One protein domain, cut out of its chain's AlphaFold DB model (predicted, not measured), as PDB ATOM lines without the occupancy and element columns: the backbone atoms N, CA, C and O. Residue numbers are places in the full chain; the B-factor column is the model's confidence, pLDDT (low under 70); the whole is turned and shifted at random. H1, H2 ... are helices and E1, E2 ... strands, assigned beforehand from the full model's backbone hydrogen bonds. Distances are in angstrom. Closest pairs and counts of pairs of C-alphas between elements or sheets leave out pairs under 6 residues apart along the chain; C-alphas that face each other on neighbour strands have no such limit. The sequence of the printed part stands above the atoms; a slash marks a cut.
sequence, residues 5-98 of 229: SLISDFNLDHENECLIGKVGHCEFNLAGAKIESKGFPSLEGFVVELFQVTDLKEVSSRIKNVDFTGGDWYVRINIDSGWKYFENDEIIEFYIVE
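This is residues 5 to 98 of the 229 residues of an uncharacterized protein of Nonlabens agnitus (UniProt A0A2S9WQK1). Two sheets make a small sandwich with crossed strands: a larger, strongly twisted sheet of E2, E3, E6 and E5, and a small sheet of E1, E7 and E4 over part of it. The short helices lie toward the ends of the long axis, H1 beyond one end of the larger sheet and H2 near the other, where it only grazes that sheet. The printed part has 94 residues with seven named strands and two named helices, in the order E1 E2 E3 E4 E5 H1 E6 H2 E7. Both sheets are antiparallel, ordered E2 - E3 - E6 - E5 and E1 - E7 - E4, and the class is mixed, helices and strands. The whole is compact, with a radius of gyration of the C-alphas of 12.5 A and spans of 36 by 28 by 18 A.

E1, residues 5 to 7, runs on into E2, residues 10 to 13, at 61 degrees across a break of 2 residues. E2 forms a hairpin with E3, residues 18 to 23; N 11 and O 20 are 2.8 A apart. E3 is antiparallel to E6, residues 73 to 81, with N 21 and O 75 at 2.9 A. E6 is antiparallel to the edge strand E5, residues 44 to 52, with N 48 and O 76 at 2.8 A. In the other sheet E7, residues 94 to 97, is the inner strand: N 7 and O 94 of E1 and E7 are 2.8 A apart, and N 36 and O 95 of E7 and E4, residues 34 to 36, are 2.8 A apart. The sheets form a sandwich, two sheets face to face, with their strands at 72 degrees. The closest C-alphas of E4 and E5 are those of Lys 34 and Phe 46, at 4.6 A. H1, residues 56 to 62, is not on either sheet, while H2, residues 84 to 87, only grazes the larger one with residues 86 to 87. In H1, 2 of 3 O i to N i+4 pairs are within hydrogen-bond range; H2 is too short for such a pair.

E1 begins at C-alpha 5, (-41.285, 23.520, 9.013). E3 is 15.5 A long, E5 23.9 A, with a bend of 52 degrees at residue 49, H1 10.2 A and E6 23.6 A. E6 begins at C-alpha 73, (-43.590, 12.574, 6.807), and E7 ends at C-alpha 97, (-36.213, 25.066, 4.918).

The C-alphas farthest apart are those of Pro 41 and Lys 57, at 37.0 A. The printed part has no cut and no long link. The mean pLDDT of the printed part is 82.7, and residues 31 to 32, 58, 61 to 62 and 64 are under 70.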
ATOM      1  N   SER A   5     -40.602  24.473   8.135       86.12
ATOM      2  CA  SER A   5     -41.285  23.520   9.013       86.12
ATOM      3  C   SER A   5     -40.461  23.330  10.279       86.12
ATOM      4  O   SER A   5     -39.280  22.999  10.194       86.12
ATOM      5  N   LEU A   6     -41.063  23.584  11.440       88.94
ATOM      6  CA  LEU A   6     -40.426  23.370  12.740       88.94
ATOM      7  C   LEU A   6     -40.299  21.868  13.019       88.94
ATOM      8  O   LEU A   6     -41.246  21.113  12.805       88.94
ATOM      9  N   ILE A   7     -39.141  21.466  13.533       89.31
ATOM     10  CA  ILE A   7     -38.876  20.152  14.104       89.31
ATOM     11  C   ILE A   7     -38.473  20.357  15.563       89.31
ATOM     12  O   ILE A   7     -37.479  21.024  15.847       89.31
ATOM     13  N   SER A   8     -39.236  19.753  16.465       83.94
ATOM     14  CA  SER A   8     -38.961  19.721  17.908       83.94
ATOM     15  C   SER A   8     -39.046  18.309  18.501       83.94
ATOM     16  O   SER A   8     -38.759  18.122  19.676       83.94
ATOM     17  N   ASP A   9     -39.433  17.318  17.694       85.31
ATOM     18  CA  ASP A   9     -39.550  15.910  18.078       85.31
ATOM     19  C   ASP A   9     -38.689  15.075  17.122       85.31
ATOM     20  O   ASP A   9     -39.032  14.871  15.949       85.31
ATOM     21  N   PHE A  10     -37.502  14.698  17.598       89.19
ATOM     22  CA  PHE A  10     -36.509  13.953  16.837       89.19
ATOM     23  C   PHE A  10     -35.629  13.098  17.752       89.19
ATOM     24  O   PHE A  10     -35.380  13.428  18.907       89.19
ATOM     25  N   ASN A  11     -35.105  12.016  17.188       90.50
ATOM     26  CA  ASN A  11     -34.119  11.144  17.801       90.50
ATOM     27  C   ASN A  11     -32.739  11.358  17.185       90.50
ATOM     28  O   ASN A  11     -32.611  11.623  15.984       90.50
ATOM     29  N   LEU A  12     -31.713  11.137  18.002       90.88
ATOM     30  CA  LEU A  12     -30.323  11.089  17.566       90.88
ATOM     31  C   LEU A  12     -29.942   9.660  17.169       90.88
ATOM     32  O   LEU A  12     -30.091   8.716  17.944       90.88
ATOM     33  N   ASP A  13     -29.417   9.507  15.961       85.88
ATOM     34  CA  ASP A  13     -28.746   8.299  15.488       85.88
ATOM     35  C   ASP A  13     -27.233   8.550  15.556       85.88
ATOM     36  O   ASP A  13     -26.625   9.020  14.594       85.88
ATOM     37  N   HIS A  14     -26.639   8.291  16.728       82.06
ATOM     38  CA  HIS A  14     -25.218   8.557  16.998       82.06
ATOM     39  C   HIS A  14     -24.267   7.744  16.116       82.06
ATOM     40  O   HIS A  14     -23.163   8.194  15.831       82.06
ATOM     41  N   GLU A  15     -24.674   6.553  15.670       77.75
ATOM     42  CA  GLU A  15     -23.837   5.716  14.804       77.75
ATOM     43  C   GLU A  15     -23.659   6.354  13.421       77.75
ATOM     44  O   GLU A  15     -22.586   6.268  12.819       77.75
ATOM     45  N   ASN A  16     -24.707   7.019  12.929       73.62
ATOM     46  CA  ASN A  16     -24.744   7.602  11.590       73.62
ATOM     47  C   ASN A  16     -24.661   9.137  11.576       73.62
ATOM     48  O   ASN A  16     -24.731   9.712  10.491       73.62
ATOM     49  N   GLU A  17     -24.524   9.788  12.738       82.88
ATOM     50  CA  GLU A  17     -24.553  11.254  12.904       82.88
ATOM     51  C   GLU A  17     -25.772  11.890  12.204       82.88
ATOM     52  O   GLU A  17     -25.688  12.881  11.471       82.88
ATOM     53  N   CYS A  18     -26.930  11.255  12.388       89.00
ATOM     54  CA  CYS A  18     -28.181  11.645  11.749       89.00
ATOM     55  C   CYS A  18     -29.248  12.005  12.782       89.00
ATOM     56  O   CYS A  18     -29.324  11.418  13.859       89.00
ATOM     57  N   LEU A  19     -30.135  12.923  12.408       91.12
ATOM     58  CA  LEU A  19     -31.383  13.163  13.124       91.12
ATOM     59  C   LEU A  19     -32.501  12.403  12.434       91.12
ATOM     60  O   LEU A  19     -32.572  12.354  11.203       91.12
ATOM     61  N   ILE A  20     -33.397  11.836  13.223       89.50
ATOM     62  CA  ILE A  20     -34.578  11.155  12.719       89.50
ATOM     63  C   ILE A  20     -35.792  11.809  13.351       89.50
ATOM     64  O   ILE A  20     -35.938  11.774  14.565       89.50
ATOM     65  N   GLY A  21     -36.667  12.391  12.545       88.62
ATOM     66  CA  GLY A  21     -37.832  13.105  13.048       88.62
ATOM     67  C   GLY A  21     -39.060  12.898  12.183       88.62
ATOM     68  O   GLY A  21     -39.051  12.141  11.203       88.62
ATOM     69  N   LYS A  22     -40.118  13.616  12.547       88.88
ATOM     70  CA  LYS A  22     -41.339  13.722  11.754       88.88
ATOM     71  C   LYS A  22     -41.571  15.162  11.322       88.88
ATOM     72  O   LYS A  22     -41.334  16.095  12.082       88.88
ATOM     73  N   VAL A  23     -42.076  15.333  10.109       87.44
ATOM     74  CA  VAL A  23     -42.678  16.587   9.650       87.44
ATOM     75  C   VAL A  23     -44.158  16.315   9.458       87.44
ATOM     76  O   VAL A  23     -44.512  15.313   8.845       87.44
ATOM     77  N   GLY A  24     -45.023  17.195   9.956       83.19
ATOM     78  CA  GLY A  24     -46.451  17.126   9.646       83.19
ATOM     79  C   GLY A  24     -46.739  17.501   8.186       83.19
ATOM     80  O   GLY A  24     -45.952  17.247   7.271       83.19
ATOM     81  N   HIS A  25     -47.866  18.172   7.951       78.12
ATOM     82  CA  HIS A  25     -48.148  18.721   6.627       78.12
ATOM     83  C   HIS A  25     -47.104  19.781   6.243       78.12
ATOM     84  O   HIS A  25     -46.834  20.707   7.006       78.12
ATOM     85  N   CYS A  26     -46.515  19.639   5.056       73.38
ATOM     86  CA  CYS A  26     -45.463  20.512   4.556       73.38
ATOM     87  C   CYS A  26     -45.823  20.989   3.147       73.38
ATOM     88  O   CYS A  26     -46.099  20.175   2.269       73.38
ATOM     89  N   GLU A  27     -45.803  22.304   2.930       72.81
ATOM     90  CA  GLU A  27     -46.202  22.940   1.663       72.81
ATOM     91  C   GLU A  27     -45.082  22.965   0.609       72.81
ATOM     92  O   GLU A  27     -45.260  23.490  -0.488       72.81
ATOM     93  N   PHE A  28     -43.913  22.409   0.928       74.06
ATOM     94  CA  PHE A  28     -42.746  22.394   0.051       74.06
ATOM     95  C   PHE A  28     -42.068  21.026   0.030       74.06
ATOM     96  O   PHE A  28     -42.270  20.179   0.905       74.06
ATOM     97  N   ASN A  29     -41.233  20.816  -0.986       72.25
ATOM     98  CA  ASN A  29     -40.508  19.566  -1.158       72.25
ATOM     99  C   ASN A  29     -39.435  19.399  -0.069       72.25
ATOM    100  O   ASN A  29     -38.463  20.152  -0.014       72.25
ATOM    101  N   LEU A  30     -39.594  18.367   0.760       73.12
ATOM    102  CA  LEU A  30     -38.647  18.021   1.820       73.12
ATOM    103  C   LEU A  30     -37.362  17.373   1.286       73.12
ATOM    104  O   LEU A  30     -36.354  17.365   1.987       73.12
ATOM    105  N   ALA A  31     -37.354  16.835   0.063       69.25
ATOM    106  CA  ALA A  31     -36.189  16.146  -0.485       69.25
ATOM    107  C   ALA A  31     -34.990  17.092  -0.643       69.25
ATOM    108  O   ALA A  31     -35.013  18.025  -1.447       69.25
ATOM    109  N   GLY A  32     -33.916  16.835   0.113       65.19
ATOM    110  CA  GLY A  32     -32.722  17.681   0.116       65.19
ATOM    111  C   GLY A  32     -32.933  19.063   0.744       65.19
ATOM    112  O   GLY A  32     -32.087  19.945   0.556       65.19
ATOM    113  N   ALA A  33     -34.042  19.261   1.465       76.12
ATOM    114  CA  ALA A  33     -34.283  20.466   2.243       76.12
ATOM    115  C   ALA A  33     -33.203  20.622   3.323       76.12
ATOM    116  O   ALA A  33     -32.709  19.633   3.871       76.12
ATOM    117  N   LYS A  34     -32.811  21.871   3.586       86.69
ATOM    118  CA  LYS A  34     -31.767  22.202   4.563       86.69
ATOM    119  C   LYS A  34     -32.364  22.331   5.951       86.69
ATOM    120  O   LYS A  34     -33.526  22.703   6.072       86.69
ATOM    121  N   ILE A  35     -31.554  22.119   6.979       90.50
ATOM    122  CA  ILE A  35     -31.898  22.569   8.327       90.50
ATOM    123  C   ILE A  35     -31.295  23.943   8.622       90.50
ATOM    124  O   ILE A  35     -30.220  24.284   8.134       90.50
ATOM    125  N   GLU A  36     -31.988  24.720   9.439       91.06
ATOM    126  CA  GLU A  36     -31.521  25.979  10.009       91.06
ATOM    127  C   GLU A  36     -31.918  26.007  11.493       91.06
ATOM    128  O   GLU A  36     -33.057  25.696  11.832       91.06
ATOM    129  N   SER A  37     -31.017  26.429  12.380       90.94
ATOM    130  CA  SER A  37     -31.353  26.708  13.783       90.94
ATOM    131  C   SER A  37     -30.914  28.116  14.170       90.94
ATOM    132  O   SER A  37     -29.909  28.645  13.680       90.94
ATOM    133  N   LYS A  38     -31.702  28.769  15.026       88.00
ATOM    134  CA  LYS A  38     -31.433  30.140  15.462       88.00
ATOM    135  C   LYS A  38     -30.241  30.129  16.421       88.00
ATOM    136  O   LYS A  38     -30.280  29.459  17.439       88.00
ATOM    137  N   GLY A  39     -29.202  30.902  16.108       87.75
ATOM    138  CA  GLY A  39     -27.989  30.986  16.936       87.75
ATOM    139  C   GLY A  39     -26.867  30.021  16.536       87.75
ATOM    140  O   GLY A  39     -25.755  30.175  17.027       87.75
ATOM    141  N   PHE A  40     -27.110  29.119  15.577       91.00
ATOM    142  CA  PHE A  40     -26.128  28.132  15.112       91.00
ATOM    143  C   PHE A  40     -25.875  28.266  13.599       91.00
ATOM    144  O   PHE A  40     -26.281  27.407  12.820       91.00
ATOM    145  N   PRO A  41     -25.217  29.348  13.139       84.88
ATOM    146  CA  PRO A  41     -25.016  29.611  11.708       84.88
ATOM    147  C   PRO A  41     -24.066  28.618  11.017       84.88
ATOM    148  O   PRO A  41     -24.044  28.549   9.794       84.88
ATOM    149  N   SER A  42     -23.275  27.870  11.789       86.81
ATOM    150  CA  SER A  42     -22.372  26.811  11.319       86.81
ATOM    151  C   SER A  42     -23.049  25.442  11.181       86.81
ATOM    152  O   SER A  42     -22.388  24.480  10.778       86.81
ATOM    153  N   LEU A  43     -24.327  25.335  11.555       88.94
ATOM    154  CA  LEU A  43     -25.100  24.112  11.410       88.94
ATOM    155  C   LEU A  43     -25.404  23.874   9.930       88.94
ATOM    156  O   LEU A  43     -26.096  24.666   9.293       88.94
ATOM    157  N   GLU A  44     -24.929  22.750   9.403       85.88
ATOM    158  CA  GLU A  44     -25.271  22.295   8.061       85.88
ATOM    159  C   GLU A  44     -25.830  20.879   8.127       85.88
ATOM    160  O   GLU A  44     -25.197  19.967   8.656       85.88
ATOM    161  N   GLY A  45     -27.013  20.687   7.557       83.00
ATOM    162  CA  GLY A  45     -27.647  19.383   7.467       83.00
ATOM    163  C   GLY A  45     -28.774  19.373   6.448       83.00
ATOM    164  O   GLY A  45     -29.290  20.425   6.052       83.00
ATOM    165  N   PHE A  46     -29.120  18.174   5.991       83.25
ATOM    166  CA  PHE A  46     -30.023  17.979   4.863       83.25
ATOM    167  C   PHE A  46     -30.885  16.741   5.049       83.25
ATOM    168  O   PHE A  46     -30.399  15.711   5.511       83.25
ATOM    169  N   VAL A  47     -32.141  16.811   4.610       77.06
ATOM    170  CA  VAL A  47     -33.009  15.631   4.521       77.06
ATOM    171  C   VAL A  47     -32.458  14.679   3.453       77.06
ATOM    172  O   VAL A  47     -32.399  15.028   2.270       77.06
ATOM    173  N   VAL A  48     -32.060  13.478   3.871       71.19
ATOM    174  CA  VAL A  48     -31.449  12.438   3.021       71.19
ATOM    175  C   VAL A  48     -32.367  11.245   2.775       71.19
ATOM    176  O   VAL A  48     -32.221  10.556   1.767       71.19
ATOM    177  N   GLU A  49     -33.338  11.013   3.653       74.81
ATOM    178  CA  GLU A  49     -34.372   9.998   3.475       74.81
ATOM    179  C   GLU A  49     -35.705  10.575   3.937       74.81
ATOM    180  O   GLU A  49     -35.779  11.227   4.977       74.81
ATOM    181  N   LEU A  50     -36.755  10.343   3.155       80.75
ATOM    182  CA  LEU A  50     -38.112  10.703   3.531       80.75
ATOM    183  C   LEU A  50     -39.119   9.745   2.908       80.75
ATOM    184  O   LEU A  50     -38.890   9.205   1.824       80.75
ATOM    185  N   PHE A  51     -40.247   9.571   3.579       75.00
ATOM    186  CA  PHE A  51     -41.428   8.923   3.024       75.00
ATOM    187  C   PHE A  51     -42.659   9.356   3.816       75.00
ATOM    188  O   PHE A  51     -42.558   9.720   4.988       75.00
ATOM    189  N   GLN A  52     -43.818   9.334   3.168       81.44
ATOM    190  CA  GLN A  52     -45.070   9.615   3.849       81.44
ATOM    191  C   GLN A  52     -45.527   8.370   4.607       81.44
ATOM    192  O   GLN A  52     -45.520   7.264   4.065       81.44
ATOM    193  N   VAL A  53     -45.926   8.554   5.858       76.50
ATOM    194  CA  VAL A  53     -46.413   7.497   6.732       76.50
ATOM    195  C   VAL A  53     -47.832   7.127   6.325       76.50
ATOM    196  O   VAL A  53     -48.787   7.864   6.572       76.50
ATOM    197  N   THR A  54     -47.959   5.971   5.685       74.06
ATOM    198  CA  THR A  54     -49.242   5.372   5.293       74.06
ATOM    199  C   THR A  54     -49.623   4.191   6.188       74.06
ATOM    200  O   THR A  54     -50.807   3.976   6.430       74.06
ATOM    201  N   ASP A  55     -48.633   3.471   6.732       76.50
ATOM    202  CA  ASP A  55     -48.801   2.415   7.734       76.50
ATOM    203  C   ASP A  55     -47.922   2.697   8.963       76.50
ATOM    204  O   ASP A  55     -46.692   2.735   8.888       76.50
ATOM    205  N   LEU A  56     -48.562   2.865  10.124       78.38
ATOM    206  CA  LEU A  56     -47.883   3.115  11.396       78.38
ATOM    207  C   LEU A  56     -46.981   1.945  11.811       78.38
ATOM    208  O   LEU A  56     -45.928   2.170  12.404       78.38
ATOM    209  N   LYS A  57     -47.338   0.702  11.455       75.81
ATOM    210  CA  LYS A  57     -46.538  -0.481  11.809       75.81
ATOM    211  C   LYS A  57     -45.164  -0.460  11.146       75.81
ATOM    212  O   LYS A  57     -44.182  -0.855  11.775       75.81
ATOM    213  N   GLU A  58     -45.085   0.015   9.902       68.19
ATOM    214  CA  GLU A  58     -43.817   0.121   9.179       68.19
ATOM    215  C   GLU A  58     -42.861   1.081   9.898       68.19
ATOM    216  O   GLU A  58     -41.677   0.783  10.060       68.19
ATOM    217  N   VAL A  59     -43.377   2.203  10.396       71.81
ATOM    218  CA  VAL A  59     -42.552   3.244  11.015       71.81
ATOM    219  C   VAL A  59     -42.149   2.895  12.438       71.81
ATOM    220  O   VAL A  59     -40.974   3.032  12.778       71.81
ATOM    221  N   SER A  60     -43.066   2.349  13.241       70.81
ATOM    222  CA  SER A  60     -42.762   1.904  14.607       70.81
ATOM    223  C   SER A  60     -41.704   0.794  14.654       70.81
ATOM    224  O   SER A  60     -41.011   0.641  15.657       70.81
ATOM    225  N   SER A  61     -41.548   0.020  13.571       69.44
ATOM    226  CA  SER A  61     -40.472  -0.974  13.455       69.44
ATOM    227  C   SER A  61     -39.091  -0.356  13.186       69.44
ATOM    228  O   SER A  61     -38.071  -0.967  13.506       69.44
ATOM    229  N   ARG A  62     -39.050   0.854  12.610       64.88
ATOM    230  CA  ARG A  62     -37.829   1.551  12.180       64.88
ATOM    231  C   ARG A  62     -37.354   2.605  13.175       64.88
ATOM    232  O   ARG A  62     -36.156   2.851  13.249       64.88
ATOM    233  N   ILE A  63     -38.268   3.229  13.920       72.19
ATOM    234  CA  ILE A  63     -37.951   4.237  14.933       72.19
ATOM    235  C   ILE A  63     -38.745   3.952  16.198       72.19
ATOM    236  O   ILE A  63     -39.961   3.784  16.159       72.19
ATOM    237  N   LYS A  64     -38.048   3.956  17.331       68.25
ATOM    238  CA  LYS A  64     -38.667   3.916  18.657       68.25
ATOM    239  C   LYS A  64     -38.822   5.344  19.176       68.25
ATOM    240  O   LYS A  64     -37.948   6.160  18.924       68.25
ATOM    241  N   ASN A  65     -39.875   5.624  19.937       70.88
ATOM    242  CA  ASN A  65     -40.054   6.889  20.665       70.88
ATOM    243  C   ASN A  65     -40.284   8.145  19.797       70.88
ATOM    244  O   ASN A  65     -39.961   9.237  20.237       70.88
ATOM    245  N   VAL A  66     -40.844   8.004  18.590       73.81
ATOM    246  CA  VAL A  66     -41.422   9.136  17.842       73.81
ATOM    247  C   VAL A  66     -42.863   8.777  17.513       73.81
ATOM    248  O   VAL A  66     -43.117   7.738  16.896       73.81
ATOM    249  N   ASP A  67     -43.805   9.621  17.926       81.25
ATOM    250  CA  ASP A  67     -45.233   9.370  17.732       81.25
ATOM    251  C   ASP A  67     -45.665   9.812  16.334       81.25
ATOM    252  O   ASP A  67     -45.821  11.003  16.071       81.25
ATOM    253  N   PHE A  68     -45.860   8.864  15.422       81.69
ATOM    254  CA  PHE A  68     -46.351   9.152  14.073       81.69
ATOM    255  C   PHE A  68     -47.872   9.043  13.984       81.69
ATOM    256  O   PHE A  68     -48.494   8.190  14.619       81.69
ATOM    257  N   THR A  69     -48.461   9.858  13.116       83.94
ATOM    258  CA  THR A  69     -49.845   9.742  12.657       83.94
ATOM    259  C   THR A  69     -49.892   9.499  11.148       83.94
ATOM    260  O   THR A  69     -48.936   9.764  10.417       83.94
ATOM    261  N   GLY A  70     -51.000   8.932  10.661       77.94
ATOM    262  CA  GLY A  70     -51.183   8.714   9.225       77.94
ATOM    263  C   GLY A  70     -51.174  10.043   8.467       77.94
ATOM    264  O   GLY A  70     -51.950  10.938   8.788       77.94
ATOM    265  N   GLY A  71     -50.312  10.155   7.456       74.88
ATOM    266  CA  GLY A  71     -50.123  11.372   6.661       74.88
ATOM    267  C   GLY A  71     -48.891  12.200   7.033       74.88
ATOM    268  O   GLY A  71     -48.487  13.029   6.211       74.88
ATOM    269  N   ASP A  72     -48.268  11.940   8.187       84.94
ATOM    270  CA  ASP A  72     -46.982  12.542   8.554       84.94
ATOM    271  C   ASP A  72     -45.879  12.126   7.577       84.94
ATOM    272  O   ASP A  72     -45.952  11.096   6.907       84.94
ATOM    273  N   TRP A  73     -44.815  12.913   7.513       84.19
ATOM    274  CA  TRP A  73     -43.590  12.574   6.807       84.19
ATOM    275  C   TRP A  73     -42.532  12.103   7.791       84.19
ATOM    276  O   TRP A  73     -42.132  12.836   8.693       84.19
ATOM    277  N   TYR A  74     -42.012  10.901   7.564       86.62
ATOM    278  CA  TYR A  74     -40.723  10.500   8.111       86.62
ATOM    279  C   TYR A  74     -39.627  11.335   7.452       86.62
ATOM    280  O   TYR A  74     -39.612  11.462   6.223       86.62
ATOM    281  N   VAL A  75     -38.678  11.835   8.244       86.56
ATOM    282  CA  VAL A  75     -37.451  12.450   7.732       86.56
ATOM    283  C   VAL A  75     -36.223  11.925   8.473       86.56
ATOM    284  O   VAL A  75     -36.173  11.905   9.700       86.56
ATOM    285  N   ARG A  76     -35.195  11.550   7.712       86.44
ATOM    286  CA  ARG A  76     -33.825  11.388   8.204       86.44
ATOM    287  C   ARG A  76     -32.981  12.525   7.665       86.44
ATOM    288  O   ARG A  76     -32.968  12.782   6.458       86.44
ATOM    289  N   ILE A  77     -32.258  13.176   8.557       87.12
ATOM    290  CA  ILE A  77     -31.465  14.360   8.278       87.12
ATOM    291  C   ILE A  77     -30.013  14.030   8.589       87.12
ATOM    292  O   ILE A  77     -29.678  13.711   9.724       87.12
ATOM    293  N   ASN A  78     -29.153  14.120   7.581       86.62
ATOM    294  CA  ASN A  78     -27.715  14.002   7.781       86.62
ATOM    295  C   ASN A  78     -27.163  15.344   8.254       86.62
ATOM    296  O   ASN A  78     -27.495  16.370   7.653       86.62
ATOM    297  N   ILE A  79     -26.314  15.336   9.280       86.88
ATOM    298  CA  ILE A  79     -25.651  16.542   9.775       86.88
ATOM    299  C   ILE A  79     -24.229  16.574   9.223       86.88
ATOM    300  O   ILE A  79     -23.374  15.785   9.603       86.88
ATOM    301  N   ASP A  80     -23.980  17.486   8.289       79.69
ATOM    302  CA  ASP A  80     -22.669  17.659   7.659       79.69
ATOM    303  C   ASP A  80     -21.721  18.488   8.545       79.69
ATOM    304  O   ASP A  80     -20.505  18.289   8.519       79.69
ATOM    305  N   SER A  81     -22.268  19.419   9.335       85.12
ATOM    306  CA  SER A  81     -21.536  20.256  10.289       85.12
ATOM    307  C   SER A  81     -22.434  20.620  11.468       85.12
ATOM    308  O   SER A  81     -23.606  20.926  11.280       85.12
ATOM    309  N   GLY A  82     -21.879  20.634  12.685       89.94
ATOM    310  CA  GLY A  82     -22.610  21.033  13.893       89.94
ATOM    311  C   GLY A  82     -23.291  19.895  14.664       89.94
ATOM    312  O   GLY A  82     -24.107  20.182  15.529       89.94
ATOM    313  N   TRP A  83     -22.935  18.627  14.411       91.62
ATOM    314  CA  TRP A  83     -23.477  17.459  15.133       91.62
ATOM    315  C   TRP A  83     -23.395  17.596  16.662       91.62
ATOM    316  O   TRP A  83     -24.383  17.385  17.359       91.62
ATOM    317  N   LYS A  84     -22.251  18.075  17.169       92.19
ATOM    318  CA  LYS A  84     -22.010  18.318  18.603       92.19
ATOM    319  C   LYS A  84     -23.065  19.194  19.292       92.19
ATOM    320  O   LYS A  84     -23.251  19.072  20.492       92.19
ATOM    321  N   TYR A  85     -23.740  20.081  18.555       94.19
ATOM    322  CA  TYR A  85     -24.777  20.938  19.130       94.19
ATOM    323  C   TYR A  85     -26.016  20.130  19.537       94.19
ATOM    324  O   TYR A  85     -26.713  20.515  20.468       94.19
ATOM    325  N   PHE A  86     -26.274  19.003  18.873       92.00
ATOM    326  CA  PHE A  86     -27.331  18.075  19.267       92.00
ATOM    327  C   PHE A  86     -26.868  17.126  20.371       92.00
ATOM    328  O   PHE A  86     -27.628  16.869  21.290       92.00
ATOM    329  N   GLU A  87     -25.619  16.647  20.328       91.50
ATOM    330  CA  GLU A  87     -25.082  15.781  21.395       91.50
ATOM    331  C   GLU A  87     -25.009  16.475  22.757       91.50
ATOM    332  O   GLU A  87     -25.147  15.824  23.788       91.50
ATOM    333  N   ASN A  88     -24.787  17.788  22.756       92.12
ATOM    334  CA  ASN A  88     -24.723  18.607  23.963       92.12
ATOM    335  C   ASN A  88     -26.088  19.186  24.377       92.12
ATOM    336  O   ASN A  88     -26.122  20.047  25.257       92.12
ATOM    337  N   ASP A  89     -27.181  18.798  23.710       89.94
ATOM    338  CA  ASP A  89     -28.525  19.357  23.912       89.94
ATOM    339  C   ASP A  89     -28.595  20.897  23.755       89.94
ATOM    340  O   ASP A  89     -29.473  21.566  24.302       89.94
ATOM    341  N   GLU A  90     -27.677  21.497  22.985       92.88
ATOM    342  CA  GLU A  90     -27.668  22.941  22.694       92.88
ATOM    343  C   GLU A  90     -28.771  23.322  21.690       92.88
ATOM    344  O   GLU A  90     -29.254  24.458  21.686       92.88
ATOM    345  N   ILE A  91     -29.183  22.371  20.841       91.50
ATOM    346  CA  ILE A  91     -30.290  22.512  19.891       91.50
ATOM    347  C   ILE A  91     -31.385  21.506  20.231       91.50
ATOM    348  O   ILE A  91     -31.259  20.317  19.956       91.50
ATOM    349  N   ILE A  92     -32.497  22.024  20.744       89.00
ATOM    350  CA  ILE A  92     -33.721  21.260  21.033       89.00
ATOM    351  C   ILE A  92     -34.800  21.434  19.956       89.00
ATOM    352  O   ILE A  92     -35.750  20.663  19.891       89.00
ATOM    353  N   GLU A  93     -34.659  22.447  19.100       91.25
ATOM    354  CA  GLU A  93     -35.551  22.695  17.973       91.25
ATOM    355  C   GLU A  93     -34.800  23.324  16.795       91.25
ATOM    356  O   GLU A  93     -33.831  24.077  16.951       91.25
ATOM    357  N   PHE A  94     -35.251  23.015  15.586       92.31
ATOM    358  CA  PHE A  94     -34.700  23.573  14.360       92.31
ATOM    359  C   PHE A  94     -35.762  23.610  13.265       92.31
ATOM    360  O   PHE A  94     -36.844  23.043  13.385       92.31
ATOM    361  N   TYR A  95     -35.458  24.290  12.170       92.12
ATOM    362  CA  TYR A  95     -36.349  24.413  11.028       92.12
ATOM    363  C   TYR A  95     -35.803  23.641   9.842       92.12
ATOM    364  O   TYR A  95     -34.625  23.767   9.523       92.12
ATOM    365  N   ILE A  96     -36.667  22.926   9.130       88.94
ATOM    366  CA  ILE A  96     -36.400  22.498   7.760       88.94
ATOM    367  C   ILE A  96     -36.840  23.621   6.823       88.94
ATOM    368  O   ILE A  96     -37.941  24.154   6.959       88.94
ATOM    369  N   VAL A  97     -35.982  23.986   5.876       86.06
ATOM    370  CA  VAL A  97     -36.213  25.066   4.918       86.06
ATOM    371  C   VAL A  97     -36.050  24.579   3.485       86.06
ATOM    372  O   VAL A  97     -35.132  23.818   3.157       86.06
ATOM    373  N   GLU A  98     -36.931  25.065   2.613       74.62
ATOM    374  CA  GLU A  98     -36.858  24.796   1.182       74.62
ATOM    375  C   GLU A  98     -35.522  25.282   0.598       74.62
ATOM    376  O   GLU A  98     -35.051  26.399   0.853       74.62
TER     377      GLU A  98